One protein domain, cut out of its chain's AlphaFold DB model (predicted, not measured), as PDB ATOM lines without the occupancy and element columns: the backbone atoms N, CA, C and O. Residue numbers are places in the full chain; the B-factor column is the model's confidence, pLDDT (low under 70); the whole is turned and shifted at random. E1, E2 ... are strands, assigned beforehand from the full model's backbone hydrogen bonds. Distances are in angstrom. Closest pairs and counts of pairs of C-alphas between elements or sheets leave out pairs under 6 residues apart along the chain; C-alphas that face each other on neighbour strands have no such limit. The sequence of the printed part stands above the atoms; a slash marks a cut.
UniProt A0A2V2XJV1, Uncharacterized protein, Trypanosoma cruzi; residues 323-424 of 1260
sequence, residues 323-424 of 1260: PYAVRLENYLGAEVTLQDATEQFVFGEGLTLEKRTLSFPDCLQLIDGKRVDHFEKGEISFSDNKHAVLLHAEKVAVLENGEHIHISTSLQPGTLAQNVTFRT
ATOM      1  N   PRO A 323      23.754  12.779 -57.540       62.25
ATOM      2  CA  PRO A 323      22.527  12.792 -56.758       62.25
ATOM      3  C   PRO A 323      22.695  11.916 -55.501       62.25
ATOM      4  O   PRO A 323      22.986  10.728 -55.603       62.25
ATOM      5  N   TYR A 324      22.525  12.507 -54.316       67.88
ATOM      6  CA  TYR A 324      22.508  11.814 -53.019       67.88
ATOM      7  C   TYR A 324      21.146  11.146 -52.776       67.88
ATOM      8  O   TYR A 324      20.118  11.690 -53.179       67.88
ATOM      9  N   ALA A 325      21.124   9.989 -52.105       75.31
ATOM     10  CA  ALA A 325      19.890   9.263 -51.775       75.31
ATOM     11  C   ALA A 325      19.169   9.900 -50.586       75.31
ATOM     12  O   ALA A 325      17.964  10.146 -50.631       75.31
ATOM     13  N   VAL A 326      19.945  10.195 -49.543       83.25
ATOM     14  CA  VAL A 326      19.472  10.827 -48.313       83.25
ATOM     15  C   VAL A 326      20.437  11.946 -47.933       83.25
ATOM     16  O   VAL A 326      21.653  11.738 -47.912       83.25
ATOM     17  N   ARG A 327      19.905  13.127 -47.625       85.75
ATOM     18  CA  ARG A 327      20.637  14.251 -47.036       85.75
ATOM     19  C   ARG A 327      20.059  14.553 -45.664       85.75
ATOM     20  O   ARG A 327      18.875  14.850 -45.532       85.75
ATOM     21  N   LEU A 328      20.910  14.461 -44.656       86.44
ATOM     22  CA  LEU A 328      20.584  14.733 -43.266       86.44
ATOM     23  C   LEU A 328      21.215  16.063 -42.876       86.44
ATOM     24  O   LEU A 328      22.423  16.234 -43.042       86.44
ATOM     25  N   GLU A 329      20.409  16.983 -42.362       86.19
ATOM     26  CA  GLU A 329      20.859  18.288 -41.879       86.19
ATOM     27  C   GLU A 329      20.471  18.446 -40.418       86.19
ATOM     28  O   GLU A 329      19.293  18.399 -40.050       86.19
ATOM     29  N   ASN A 330      21.477  18.617 -39.575       86.06
ATOM     30  CA  ASN A 330      21.298  18.731 -38.147       86.06
ATOM     31  C   ASN A 330      21.513  20.174 -37.693       86.06
ATOM     32  O   ASN A 330      22.643  20.643 -37.596       86.06
ATOM     33  N   TYR A 331      20.418  20.858 -37.361       79.56
ATOM     34  CA  TYR A 331      20.453  22.215 -36.812       79.56
ATOM     35  C   TYR A 331      20.393  22.235 -35.277       79.56
ATOM     36  O   TYR A 331      20.190  23.290 -34.683       79.56
ATOM     37  N   LEU A 332      20.538  21.082 -34.614       79.44
ATOM     38  CA  LEU A 332      20.472  20.973 -33.153       79.44
ATOM     39  C   LEU A 332      21.785  21.360 -32.461       79.44
ATOM     40  O   LEU A 332      21.775  21.645 -31.265       79.44
ATOM     41  N   GLY A 333      22.912  21.325 -33.182       72.31
ATOM     42  CA  GLY A 333      24.250  21.539 -32.615       72.31
ATOM     43  C   GLY A 333      24.707  20.443 -31.638       72.31
ATOM     44  O   GLY A 333      25.559  20.702 -30.794       72.31
ATOM     45  N   ALA A 334      24.131  19.239 -31.728       79.50
ATOM     46  CA  ALA A 334      24.466  18.072 -30.906       79.50
ATOM     47  C   ALA A 334      24.494  16.796 -31.761       79.50
ATOM     48  O   ALA A 334      23.816  16.742 -32.781       79.50
ATOM     49  N   GLU A 335      25.243  15.764 -31.365       86.62
ATOM     50  CA  GLU A 335      25.369  14.536 -32.166       86.62
ATOM     51  C   GLU A 335      24.045  13.759 -32.268       86.62
ATOM     52  O   GLU A 335      23.366  13.508 -31.269       86.62
ATOM     53  N   VAL A 336      23.701  13.333 -33.487       88.81
ATOM     54  CA  VAL A 336      22.526  12.501 -33.778       88.81
ATOM     55  C   VAL A 336      22.982  11.107 -34.191       88.81
ATOM     56  O   VAL A 336      23.840  10.947 -35.061       88.81
ATOM     57  N   THR A 337      22.384  10.091 -33.571       89.19
ATOM     58  CA  THR A 337      22.674   8.682 -33.832       89.19
ATOM     59  C   THR A 337      21.485   7.985 -34.478       89.19
ATOM     60  O   THR A 337      20.386   7.941 -33.914       89.19
ATOM     61  N   LEU A 338      21.733   7.385 -35.641       88.44
ATOM     62  CA  LEU A 338      20.772   6.600 -36.409       88.44
ATOM     63  C   LEU A 338      21.187   5.128 -36.437       88.44
ATOM     64  O   LEU A 338      22.374   4.820 -36.526       88.44
ATOM     65  N   GLN A 339      20.222   4.216 -36.417       83.94
ATOM     66  CA  GLN A 339      20.441   2.786 -36.595       83.94
ATOM     67  C   GLN A 339      19.624   2.265 -37.783       83.94
ATOM     68  O   GLN A 339      18.401   2.374 -37.813       83.94
ATOM     69  N   ASP A 340      20.323   1.677 -38.751       78.25
ATOM     70  CA  ASP A 340      19.752   0.833 -39.801       78.25
ATOM     71  C   ASP A 340      19.850  -0.648 -39.374       78.25
ATOM     72  O   ASP A 340      20.537  -0.988 -38.408       78.25
ATOM     73  N   ALA A 341      19.195  -1.558 -40.095       69.19
ATOM     74  CA  ALA A 341      19.140  -2.986 -39.776       69.19
ATOM     75  C   ALA A 341      20.526  -3.651 -39.619       69.19
ATOM     76  O   ALA A 341      20.634  -4.692 -38.967       69.19
ATOM     77  N   THR A 342      21.582  -3.075 -40.206       69.69
ATOM     78  CA  THR A 342      22.944  -3.630 -40.184       69.69
ATOM     79  C   THR A 342      24.025  -2.697 -39.636       69.69
ATOM     80  O   THR A 342      25.093  -3.190 -39.280       69.69
ATOM     81  N   GLU A 343      23.806  -1.378 -39.575       79.62
ATOM     82  CA  GLU A 343      24.852  -0.389 -39.256       79.62
ATOM     83  C   GLU A 343      24.313   0.803 -38.443       79.62
ATOM     84  O   GLU A 343      23.134   1.144 -38.521       79.62
ATOM     85  N   GLN A 344      25.195   1.444 -37.670       84.88
ATOM     86  CA  GLN A 344      24.910   2.637 -36.868       84.88
ATOM     87  C   GLN A 344      25.647   3.844 -37.460       84.88
ATOM     88  O   GLN A 344      26.834   3.751 -37.779       84.88
ATOM     89  N   PHE A 345      24.960   4.978 -37.582       84.38
ATOM     90  CA  PHE A 345      25.496   6.235 -38.100       84.38
ATOM     91  C   PHE A 345      25.470   7.296 -37.006       84.38
ATOM     92  O   PHE A 345      24.453   7.457 -36.338       84.38
ATOM     93  N   VAL A 346      26.560   8.043 -36.853       84.12
ATOM     94  CA  VAL A 346      26.651   9.188 -35.939       84.12
ATOM     95  C   VAL A 346      27.093  10.396 -36.751       84.12
ATOM     96  O   VAL A 346      28.050  10.293 -37.521       84.12
ATOM     97  N   PHE A 347      26.392  11.522 -36.620       86.25
ATOM     98  CA  PHE A 347      26.744  12.756 -37.324       86.25
ATOM     99  C   PHE A 347      26.442  14.010 -36.492       86.25
ATOM    100  O   PHE A 347      25.505  14.031 -35.695       86.25
ATOM    101  N   GLY A 348      27.272  15.043 -36.682       77.38
ATOM    102  CA  GLY A 348      27.216  16.316 -35.955       77.38
ATOM    103  C   GLY A 348      26.450  17.415 -36.695       77.38
ATOM    104  O   GLY A 348      25.431  17.865 -36.203       77.38
ATOM    105  N   GLU A 349      26.892  17.830 -37.886       77.81
ATOM    106  CA  GLU A 349      26.259  18.937 -38.641       77.81
ATOM    107  C   GLU A 349      25.431  18.447 -39.839       77.81
ATOM    108  O   GLU A 349      24.292  18.861 -40.044       77.81
ATOM    109  N   GLY A 350      25.965  17.510 -40.623       82.44
ATOM    110  CA  GLY A 350      25.253  16.950 -41.765       82.44
ATOM    111  C   GLY A 350      25.870  15.652 -42.263       82.44
ATOM    112  O   GLY A 350      27.055  15.388 -42.056       82.44
ATOM    113  N   LEU A 351      25.047  14.829 -42.909       85.00
ATOM    114  CA  LEU A 351      25.460  13.551 -43.481       85.00
ATOM    115  C   LEU A 351      24.732  13.315 -44.804       85.00
ATOM    116  O   LEU A 351      23.502  13.333 -44.868       85.00
ATOM    117  N   THR A 352      25.491  13.067 -45.866       82.62
ATOM    118  CA  THR A 352      24.959  12.652 -47.165       82.62
ATOM    119  C   THR A 352      25.231  11.172 -47.374       82.62
ATOM    120  O   THR A 352      26.367  10.708 -47.281       82.62
ATOM    121  N   LEU A 353      24.177  10.410 -47.656       78.88
ATOM    122  CA  LEU A 353      24.272   8.985 -47.942       78.88
ATOM    123  C   LEU A 353      23.983   8.740 -49.416       78.88
ATOM    124  O   LEU A 353      22.922   9.086 -49.940       78.88
ATOM    125  N   GLU A 354      24.934   8.098 -50.085       70.56
ATOM    126  CA  GLU A 354      24.781   7.636 -51.458       70.56
ATOM    127  C   GLU A 354      24.190   6.220 -51.457       70.56
ATOM    128  O   GLU A 354      24.667   5.328 -50.754       70.56
ATOM    129  N   LYS A 355      23.146   5.993 -52.265       65.19
ATOM    130  CA  LYS A 355      22.531   4.676 -52.531       65.19
ATOM    131  C   LYS A 355      21.851   3.940 -51.368       65.19
ATOM    132  O   LYS A 355      21.257   2.894 -51.627       65.19
ATOM    133  N   ARG A 356      21.905   4.440 -50.135       70.25
ATOM    134  CA  ARG A 356      21.288   3.791 -48.968       70.25
ATOM    135  C   ARG A 356      19.927   4.376 -48.620       70.25
ATOM    136  O   ARG A 356      19.645   5.537 -48.893       70.25
ATOM    137  N   THR A 357      19.104   3.540 -48.006       69.69
ATOM    138  CA  THR A 357      17.776   3.879 -47.497       69.69
ATOM    139  C   THR A 357      17.794   3.980 -45.992       69.69
ATOM    140  O   THR A 357      18.326   3.089 -45.341       69.69
ATOM    141  N   LEU A 358      17.147   5.005 -45.451       76.00
ATOM    142  CA  LEU A 358      16.869   5.116 -44.027       76.00
ATOM    143  C   LEU A 358      15.368   5.322 -43.833       76.00
ATOM    144  O   LEU A 358      14.780   6.221 -44.431       76.00
ATOM    145  N   SER A 359      14.749   4.490 -43.001       76.06
ATOM    146  CA  SER A 359      13.327   4.586 -42.669       76.06
ATOM    147  C   SER A 359      13.121   5.613 -41.557       76.06
ATOM    148  O   SER A 359      13.267   5.298 -40.377       76.06
ATOM    149  N   PHE A 360      12.802   6.855 -41.923       79.00
ATOM    150  CA  PHE A 360      12.502   7.905 -40.948       79.00
ATOM    151  C   PHE A 360      11.032   7.867 -40.506       79.00
ATOM    152  O   PHE A 360      10.145   7.751 -41.349       79.00
ATOM    153  N   PRO A 361      10.737   8.024 -39.203       75.25
ATOM    154  CA  PRO A 361      11.650   8.400 -38.120       75.25
ATOM    155  C   PRO A 361      12.286   7.205 -37.383       75.25
ATOM    156  O   PRO A 361      13.110   7.418 -36.503       75.25
ATOM    157  N   ASP A 362      11.908   5.969 -37.716       80.62
ATOM    158  CA  ASP A 362      12.199   4.767 -36.917       80.62
ATOM    159  C   ASP A 362      13.695   4.442 -36.792       80.62
ATOM    160  O   ASP A 362      14.111   3.762 -35.857       80.62
ATOM    161  N   CYS A 363      14.521   4.943 -37.712       85.00
ATOM    162  CA  CYS A 363      15.971   4.816 -37.634       85.00
ATOM    163  C   CYS A 363      16.618   5.726 -36.572       85.00
ATOM    164  O   CYS A 363      17.801   5.554 -36.293       85.00
ATOM    165  N   LEU A 364      15.907   6.688 -35.974       87.19
ATOM    166  CA  LEU A 364      16.458   7.602 -34.967       87.19
ATOM    167  C   LEU A 364      16.479   6.962 -33.569       87.19
ATOM    168  O   LEU A 364      15.436   6.572 -33.050       87.19
ATOM    169  N   GLN A 365      17.656   6.909 -32.930       87.31
ATOM    170  CA  GLN A 365      17.818   6.311 -31.597       87.31
ATOM    171  C   GLN A 365      18.235   7.284 -30.500       87.31
ATOM    172  O   GLN A 365      17.607   7.304 -29.439       87.31
ATOM    173  N   LEU A 366      19.328   8.021 -30.726       89.06
ATOM    174  CA  LEU A 366      19.915   8.910 -29.723       89.06
ATOM    175  C   LEU A 366      20.101  10.311 -30.305       89.06
ATOM    176  O   LEU A 366      20.550  10.456 -31.443       89.06
ATOM    177  N   ILE A 367      19.812  11.326 -29.500       86.88
ATOM    178  CA  ILE A 367      20.136  12.730 -29.766       86.88
ATOM    179  C   ILE A 367      20.875  13.241 -28.534       86.88
ATOM    180  O   ILE A 367      20.348  13.140 -27.431       86.88
ATOM    181  N   ASP A 368      22.092  13.756 -28.702       83.62
ATOM    182  CA  ASP A 368      22.918  14.249 -27.587       83.62
ATOM    183  C   ASP A 368      23.131  13.187 -26.483       83.62
ATOM    184  O   ASP A 368      23.045  13.449 -25.285       83.62
ATOM    185  N   GLY A 369      23.307  11.924 -26.893       81.69
ATOM    186  CA  GLY A 369      23.428  10.782 -25.980       81.69
ATOM    187  C   GLY A 369      22.138  10.379 -25.249       81.69
ATOM    188  O   GLY A 369      22.164   9.392 -24.516       81.69
ATOM    189  N   LYS A 370      21.020  11.086 -25.468       87.12
ATOM    190  CA  LYS A 370      19.707  10.802 -24.871       87.12
ATOM    191  C   LYS A 370      18.853   9.944 -25.789       87.12
ATOM    192  O   LYS A 370      18.825  10.166 -26.999       87.12
ATOM    193  N   ARG A 371      18.114   8.991 -25.223       89.69
ATOM    194  CA  ARG A 371      17.239   8.090 -25.989       89.69
ATOM    195  C   ARG A 371      15.930   8.759 -26.407       89.69
ATOM    196  O   ARG A 371      15.316   9.469 -25.615       89.69
ATOM    197  N   VAL A 372      15.483   8.482 -27.635       90.25
ATOM    198  CA  VAL A 372      14.117   8.796 -28.083       90.25
ATOM    199  C   VAL A 372      13.134   7.839 -27.408       90.25
ATOM    200  O   VAL A 372      13.262   6.619 -27.544       90.25
ATOM    201  N   ASP A 373      12.168   8.387 -26.675       89.06
ATOM    202  CA  ASP A 373      11.132   7.626 -25.973       89.06
ATOM    203  C   ASP A 373       9.973   7.274 -26.917       89.06
ATOM    204  O   ASP A 373       9.661   6.100 -27.126       89.06
ATOM    205  N   HIS A 374       9.381   8.285 -27.560       89.19
ATOM    206  CA  HIS A 374       8.300   8.111 -28.529       89.19
ATOM    207  C   HIS A 374       8.256   9.250 -29.561       89.19
ATOM    208  O   HIS A 374       8.955  10.258 -29.444       89.19
ATOM    209  N   PHE A 375       7.434   9.071 -30.600       87.69
ATOM    210  CA  PHE A 375       7.195  10.078 -31.633       87.69
ATOM    211  C   PHE A 375       5.759  10.589 -31.574       87.69
ATOM    212  O   PHE A 375       4.814   9.798 -31.582       87.69
ATOM    213  N   GLU A 376       5.602  11.905 -31.606       85.56
ATOM    214  CA  GLU A 376       4.317  12.587 -31.718       85.56
ATOM    215  C   GLU A 376       4.115  13.150 -33.135       85.56
ATOM    216  O   GLU A 376       5.057  13.331 -33.920       85.56
ATOM    217  N   LYS A 377       2.853  13.415 -33.492       78.50
ATOM    218  CA  LYS A 377       2.507  14.043 -34.771       78.50
ATOM    219  C   LYS A 377       2.881  15.526 -34.712       78.50
ATOM    220  O   LYS A 377       2.492  16.216 -33.780       78.50
ATOM    221  N   GLY A 378       3.618  16.021 -35.709       64.38
ATOM    222  CA  GLY A 378       3.953  17.442 -35.778       64.38
ATOM    223  C   GLY A 378       2.717  18.301 -36.043       64.38
ATOM    224  O   GLY A 378       2.052  18.120 -37.062       64.38
ATOM    225  N   GLU A 379       2.416  19.239 -35.144       61.22
ATOM    226  CA  GLU A 379       1.381  20.269 -35.346       61.22
ATOM    227  C   GLU A 379       1.937  21.543 -36.012       61.22
ATOM    228  O   GLU A 379       1.188  22.353 -36.554       61.22
ATOM    229  N   ILE A 380       3.263  21.716 -35.992       60.09
ATOM    230  CA  ILE A 380       3.966  22.939 -36.398       60.09
ATOM    231  C   ILE A 380       4.723  22.694 -37.695       60.09
ATOM    232  O   ILE A 380       5.606  21.835 -37.728       60.09
ATOM    233  N   SER A 381       4.431  23.515 -38.712       60.31
ATOM    234  CA  SER A 381       5.141  23.454 -39.987       60.31
ATOM    235  C   SER A 381       6.272  24.460 -40.112       60.31
ATOM    236  O   SER A 381       6.018  25.663 -40.105       60.31
ATOM    237  N   PHE A 382       7.493  23.963 -40.319       59.91
ATOM    238  CA  PHE A 382       8.726  24.763 -40.406       59.91
ATOM    239  C   PHE A 382       9.129  25.137 -41.841       59.91
ATOM    240  O   PHE A 382      10.214  25.683 -42.065       59.91
ATOM    241  N   SER A 383       8.305  24.781 -42.828       54.12
ATOM    242  CA  SER A 383       8.570  25.044 -44.240       54.12
ATOM    243  C   SER A 383       7.874  26.323 -44.713       54.12
ATOM    244  O   SER A 383       6.668  26.335 -44.958       54.12
ATOM    245  N   ASP A 384       8.660  27.379 -44.934       45.12
ATOM    246  CA  ASP A 384       8.201  28.594 -45.631       45.12
ATOM    247  C   ASP A 384       7.969  28.337 -47.134       45.12
ATOM    248  O   ASP A 384       7.195  29.032 -47.785       45.12
ATOM    249  N   ASN A 385       8.582  27.279 -47.687       50.59
ATOM    250  CA  ASN A 385       8.501  26.897 -49.101       50.59
ATOM    251  C   ASN A 385       7.879  25.504 -49.305       50.59
ATOM    252  O   ASN A 385       8.498  24.592 -49.856       50.59
ATOM    253  N   LYS A 386       6.602  25.341 -48.934       52.44
ATOM    254  CA  LYS A 386       5.809  24.122 -49.224       52.44
ATOM    255  C   LYS A 386       5.688  23.800 -50.724       52.44
ATOM    256  O   LYS A 386       5.248  22.716 -51.090       52.44
ATOM    257  N   HIS A 387       6.055  24.730 -51.606       52.66
ATOM    258  CA  HIS A 387       5.875  24.607 -53.054       52.66
ATOM    259  C   HIS A 387       7.060  23.976 -53.803       52.66
ATOM    260  O   HIS A 387       6.899  23.634 -54.972       52.66
ATOM    261  N   ALA A 388       8.219  23.802 -53.155       61.28
ATOM    262  CA  ALA A 388       9.429  23.262 -53.791       61.28
ATOM    263  C   ALA A 388       9.642  21.748 -53.577       61.28
ATOM    264  O   ALA A 388      10.513  21.158 -54.210       61.28
ATOM    265  N   VAL A 389       8.867  21.117 -52.690       72.50
ATOM    266  CA  VAL A 389       9.049  19.722 -52.250       72.50
ATOM    267  C   VAL A 389       7.891  18.846 -52.754       72.50
ATOM    268  O   VAL A 389       6.750  19.300 -52.792       72.50
ATOM    269  N   LEU A 390       8.171  17.590 -53.132       76.56
ATOM    270  CA  LEU A 390       7.181  16.638 -53.660       76.56
ATOM    271  C   LEU A 390       6.261  16.064 -52.568       76.56
ATOM    272  O   LEU A 390       5.041  16.035 -52.730       76.56
ATOM    273  N   LEU A 391       6.852  15.596 -51.465       82.06
ATOM    274  CA  LEU A 391       6.163  15.085 -50.274       82.06
ATOM    275  C   LEU A 391       6.864  15.604 -49.021       82.06
ATOM    276  O   LEU A 391       8.087  15.730 -49.012       82.06
ATOM    277  N   HIS A 392       6.101  15.902 -47.972       82.75
ATOM    278  CA  HIS A 392       6.609  16.465 -46.722       82.75
ATOM    279  C   HIS A 392       5.889  15.833 -45.535       82.75
ATOM    280  O   HIS A 392       4.663  15.748 -45.541       82.75
ATOM    281  N   ALA A 393       6.642  15.409 -44.527       82.19
ATOM    282  CA  ALA A 393       6.126  14.882 -43.272       82.19
ATOM    283  C   ALA A 393       6.878  15.501 -42.092       82.19
ATOM    284  O   ALA A 393       8.105  15.597 -42.103       82.19
ATOM    285  N   GLU A 394       6.130  15.869 -41.055       83.69
ATOM    286  CA  GLU A 394       6.660  16.419 -39.810       83.69
ATOM    287  C   GLU A 394       6.296  15.513 -38.640       83.69
ATOM    288  O   GLU A 394       5.146  15.096 -38.472       83.69
ATOM    289  N   LYS A 395       7.298  15.205 -37.824       85.56
ATOM    290  CA  LYS A 395       7.155  14.440 -36.587       85.56
ATOM    291  C   LYS A 395       7.938  15.120 -35.475       85.56
ATOM    292  O   LYS A 395       8.899  15.839 -35.741       85.56
ATOM    293  N   VAL A 396       7.527  14.885 -34.237       86.25
ATOM    294  CA  VAL A 396       8.239  15.350 -33.045       86.25
ATOM    295  C   VAL A 396       8.809  14.132 -32.341       86.25
ATOM    296  O   VAL A 396       8.069  13.206 -32.031       86.25
ATOM    297  N   ALA A 397      10.119  14.098 -32.132       87.81
ATOM    298  CA  ALA A 397      10.753  13.118 -31.263       87.81
ATOM    299  C   ALA A 397      10.762  13.654 -29.834       87.81
ATOM    300  O   ALA A 397      11.288  14.741 -29.592       87.81
ATOM    301  N   VAL A 398      10.197  12.880 -28.910       87.56
ATOM    302  CA  VAL A 398      10.248  13.163 -27.475       87.56
ATOM    303  C   VAL A 398      11.396  12.355 -26.883       87.56
ATOM    304  O   VAL A 398      11.421  11.124 -26.971       87.56
ATOM    305  N   LEU A 399      12.388  13.050 -26.331       88.88
ATOM    306  CA  LEU A 399      13.534  12.434 -25.663       88.88
ATOM    307  C   LEU A 399      13.163  11.989 -24.240       88.88
ATOM    308  O   LEU A 399      12.208  12.484 -23.647       88.88
ATOM    309  N   GLU A 400      13.950  11.089 -23.654       86.38
ATOM    310  CA  GLU A 400      13.729  10.547 -22.301       86.38
ATOM    311  C   GLU A 400      13.685  11.602 -21.177       86.38
ATOM    312  O   GLU A 400      13.139  11.356 -20.103       86.38
ATOM    313  N   ASN A 401      14.242  12.789 -21.418       80.00
ATOM    314  CA  ASN A 401      14.195  13.937 -20.511       80.00
ATOM    315  C   ASN A 401      13.016  14.893 -20.784       80.00
ATOM    316  O   ASN A 401      12.940  15.944 -20.149       80.00
ATOM    317  N   GLY A 402      12.123  14.555 -21.717       76.94
ATOM    318  CA  GLY A 402      10.970  15.366 -22.114       76.94
ATOM    319  C   GLY A 402      11.271  16.455 -23.149       76.94
ATOM    320  O   GLY A 402      10.417  17.299 -23.398       76.94
ATOM    321  N   GLU A 403      12.464  16.483 -23.751       79.06
ATOM    322  CA  GLU A 403      12.779  17.447 -24.813       79.06
ATOM    323  C   GLU A 403      12.084  17.083 -26.130       79.06
ATOM    324  O   GLU A 403      12.141  15.940 -26.581       79.06
ATOM    325  N   HIS A 404      11.469  18.081 -26.767       83.06
ATOM    326  CA  HIS A 404      10.795  17.940 -28.056       83.06
ATOM    327  C   HIS A 404      11.704  18.394 -29.198       83.06
ATOM    328  O   HIS A 404      12.106  19.558 -29.270       83.06
ATOM    329  N   ILE A 405      12.001  17.474 -30.114       85.12
ATOM    330  CA  ILE A 405      12.822  17.719 -31.299       85.12
ATOM    331  C   ILE A 405      11.966  17.570 -32.549       85.12
ATOM    332  O   ILE A 405      11.364  16.522 -32.778       85.12
ATOM    333  N   HIS A 406      11.940  18.593 -33.398       85.00
ATOM    334  CA  HIS A 406      11.164  18.555 -34.630       85.00
ATOM    335  C   HIS A 406      11.976  17.946 -35.771       85.00
ATOM    336  O   HIS A 406      13.093  18.375 -36.064       85.00
ATOM    337  N   ILE A 407      11.381  16.956 -36.430       86.56
ATOM    338  CA  ILE A 407      11.941  16.239 -37.570       86.56
ATOM    339  C   ILE A 407      11.068  16.539 -38.779       86.56
ATOM    340  O   ILE A 407       9.883  16.203 -38.806       86.56
ATOM    341  N   SER A 408      11.668  17.139 -39.798       85.44
ATOM    342  CA  SER A 408      11.020  17.400 -41.078       85.44
ATOM    343  C   SER A 408      11.653  16.503 -42.136       85.44
ATOM    344  O   SER A 408      12.834  16.639 -42.441       85.44
ATOM    345  N   THR A 409      10.865  15.594 -42.703       86.06
ATOM    346  CA  THR A 409      11.269  14.713 -43.804       86.06
ATOM    347  C   THR A 409      10.609  15.187 -45.088       86.06
ATOM    348  O   THR A 409       9.390  15.315 -45.162       86.06
ATOM    349  N   SER A 410      11.410  15.416 -46.116       84.88
ATOM    350  CA  SER A 410      11.003  16.026 -47.374       84.88
ATOM    351  C   SER A 410      11.532  15.187 -48.542       84.88
ATOM    352  O   SER A 410      12.629  14.641 -48.473       84.88
ATOM    353  N   LEU A 411      10.756  15.052 -49.616       83.44
ATOM    354  CA  LEU A 411      11.145  14.312 -50.819       83.44
ATOM    355  C   LEU A 411      11.320  15.279 -51.988       83.44
ATOM    356  O   LEU A 411      10.404  16.036 -52.314       83.44
ATOM    357  N   GLN A 412      12.488  15.269 -52.625       79.44
ATOM    358  CA  GLN A 412      12.779  16.157 -53.750       79.44
ATOM    359  C   GLN A 412      12.080  15.684 -55.036       79.44
ATOM    360  O   GLN A 412      12.103  14.484 -55.339       79.44
ATOM    361  N   PRO A 413      11.472  16.597 -55.817       75.62
ATOM    362  CA  PRO A 413      10.870  16.244 -57.096       75.62
ATOM    363  C   PRO A 413      11.928  15.731 -58.086       75.62
ATOM    364  O   PRO A 413      13.069  16.189 -58.125       75.62
ATOM    365  N   GLY A 414      11.542  14.746 -58.893       72.00
ATOM    366  CA  GLY A 414      12.359  14.133 -59.936       72.00
ATOM    367  C   GLY A 414      13.407  13.131 -59.448       72.00
ATOM    368  O   GLY A 414      13.370  11.969 -59.853       72.00
ATOM    369  N   THR A 415      14.329  13.550 -58.574       71.81
ATOM    370  CA  THR A 415      15.374  12.656 -58.037       71.81
ATOM    371  C   THR A 415      14.842  11.706 -56.970       71.81
ATOM    372  O   THR A 415      15.426  10.644 -56.781       71.81
ATOM    373  N   LEU A 416      13.740  12.064 -56.299       78.06
ATOM    374  CA  LEU A 416      13.215  11.362 -55.124       78.06
ATOM    375  C   LEU A 416      14.258  11.237 -54.000       78.06
ATOM    376  O   LEU A 416      14.226  10.291 -53.218       78.06
ATOM    377  N   ALA A 417      15.197  12.186 -53.923       80.44
ATOM    378  CA  ALA A 417      16.136  12.273 -52.814       80.44
ATOM    379  C   ALA A 417      15.397  12.698 -51.539       80.44
ATOM    380  O   ALA A 417      14.583  13.627 -51.564       80.44
ATOM    381  N   GLN A 418      15.677  12.015 -50.432       84.38
ATOM    382  CA  GLN A 418      15.082  12.319 -49.136       84.38
ATOM    383  C   GLN A 418      15.948  13.341 -48.397       84.38
ATOM    384  O   GLN A 418      17.136  13.110 -48.181       84.38
ATOM    385  N   ASN A 419      15.353  14.447 -47.969       85.75
ATOM    386  CA  ASN A 419      15.984  15.433 -47.102       85.75
ATOM    387  C   ASN A 419      15.350  15.346 -45.720       85.75
ATOM    388  O   ASN A 419      14.132  15.453 -45.596       85.75
ATOM    389  N   VAL A 420      16.162  15.167 -44.686       86.81
ATOM    390  CA  VAL A 420      15.690  15.145 -43.301       86.81
ATOM    391  C   VAL A 420      16.397  16.231 -42.524       86.81
ATOM    392  O   VAL A 420      17.625  16.277 -42.496       86.81
ATOM    393  N   THR A 421      15.614  17.100 -41.898       86.38
ATOM    394  CA  THR A 421      16.118  18.201 -41.086       86.38
ATOM    395  C   THR A 421      15.679  18.032 -39.638       86.38
ATOM    396  O   THR A 421      14.530  17.681 -39.359       86.38
ATOM    397  N   PHE A 422      16.606  18.284 -38.716       86.25
ATOM    398  CA  PHE A 422      16.367  18.257 -37.273       86.25
ATOM    399  C   PHE A 422      16.443  19.681 -36.727       86.25
ATOM    400  O   PHE A 422      17.444  20.363 -36.954       86.25
ATOM    401  N   ARG A 423      15.390  20.148 -36.045       84.44
ATOM    402  CA  ARG A 423      15.267  21.532 -35.553       84.44
ATOM    403  C   ARG A 423      14.733  21.598 -34.122       84.44
ATOM    404  O   ARG A 423      13.973  20.732 -33.686       84.44
ATOM    405  N   THR A 424      15.109  22.662 -33.414       81.12
ATOM    406  CA  THR A 424      14.545  23.027 -32.107       81.12
ATOM    407  C   THR A 424      13.346  23.969 -32.276       81.12
ATOM    408  O   THR A 424      13.125  24.548 -33.341       81.12
TER     409      THR A 424
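This is residues 323 to 424 of the 1260 residues of an uncharacterized protein of Trypanosoma cruzi (UniProt A0A2V2XJV1). A single sheet of nine strands curls like part of a barrel and folds back on itself, with E3, E2 and E5 in one leaf facing E7, E8, E9, E1 and E4 in the other, and the bent strand E6 as the hinge. The long strands E7 and E8 run side by side in the larger leaf, and the long loop of residues 378 to 390 lies at the periphery. The printed part has 102 residues, with no named helix and nine named strands, E1 to E9 along the chain, and its class is all strand. The sheet is mixed, in the order E3, E2, E5, E6, E7, E8, E9, E1, E4. The whole is compact, with a radius of gyration of the C-alphas of 13.1 A, and spans 39 by 32 by 22 A.

E1 covers residues 326 to 330 and begins at C-alpha 326 (19.472, 10.827, -48.313). E2 is residues 336 to 339, E3 residues 344 to 347, E4 residues 350 to 353 and E5 residues 364 to 367. E6, residues 370 to 377, is 20.1 A long and bends by 57 degrees at residue 373. E7, residues 391 to 399, is the longest at 25.8 A and begins at C-alpha 391 (6.163, 15.085, -50.274). E8, residues 404 to 411, is 23.1 A long. E9, residues 418 to 423, is 16.4 A long and ends at C-alpha 423 (15.267, 21.532, -35.553).

The sheet is strongly twisted, a folded sheet, bent back into two leaves that face each other with 19 pairs of C-alphas within 11 A. Edge strand E4 is antiparallel to E1, with N 328 and O 351 at 2.8 A. E1 is parallel to E9, at 10 degrees, with N 327 and O 418 at 2.8 A. E5, E6, E7, E8 and E9 form a meander, each strand the antiparallel neighbour of the one before. In the hairpin of E8 and E9, N 410 and O 419 are 2.8 A apart; in that of E7 and E8, N 393 and O 409 are 2.8 A apart. E6 pairs in a staggered way, with E7 over residues 372 to 377, where N 376 and O 396 are 2.8 A apart, and with E5 over residues 370 to 371, where N 370 and O 367 are 2.9 A apart. E2 is antiparallel to E5, with N 337 and O 366 at 2.8 A. E2 and edge strand E3 form a hairpin, with N 338 and O 345 at 2.8 A. E3 and E4 meet only through their tight link.

The C-alphas farthest apart, those of Asn 401 and Gly 414, are 39.5 A apart. The printed part has no cut. The link from E6 to E7, 13 residues, is long. The mean pLDDT of the printed part is 79.0, and 17 residues are under 70, among them residues 378 to 388.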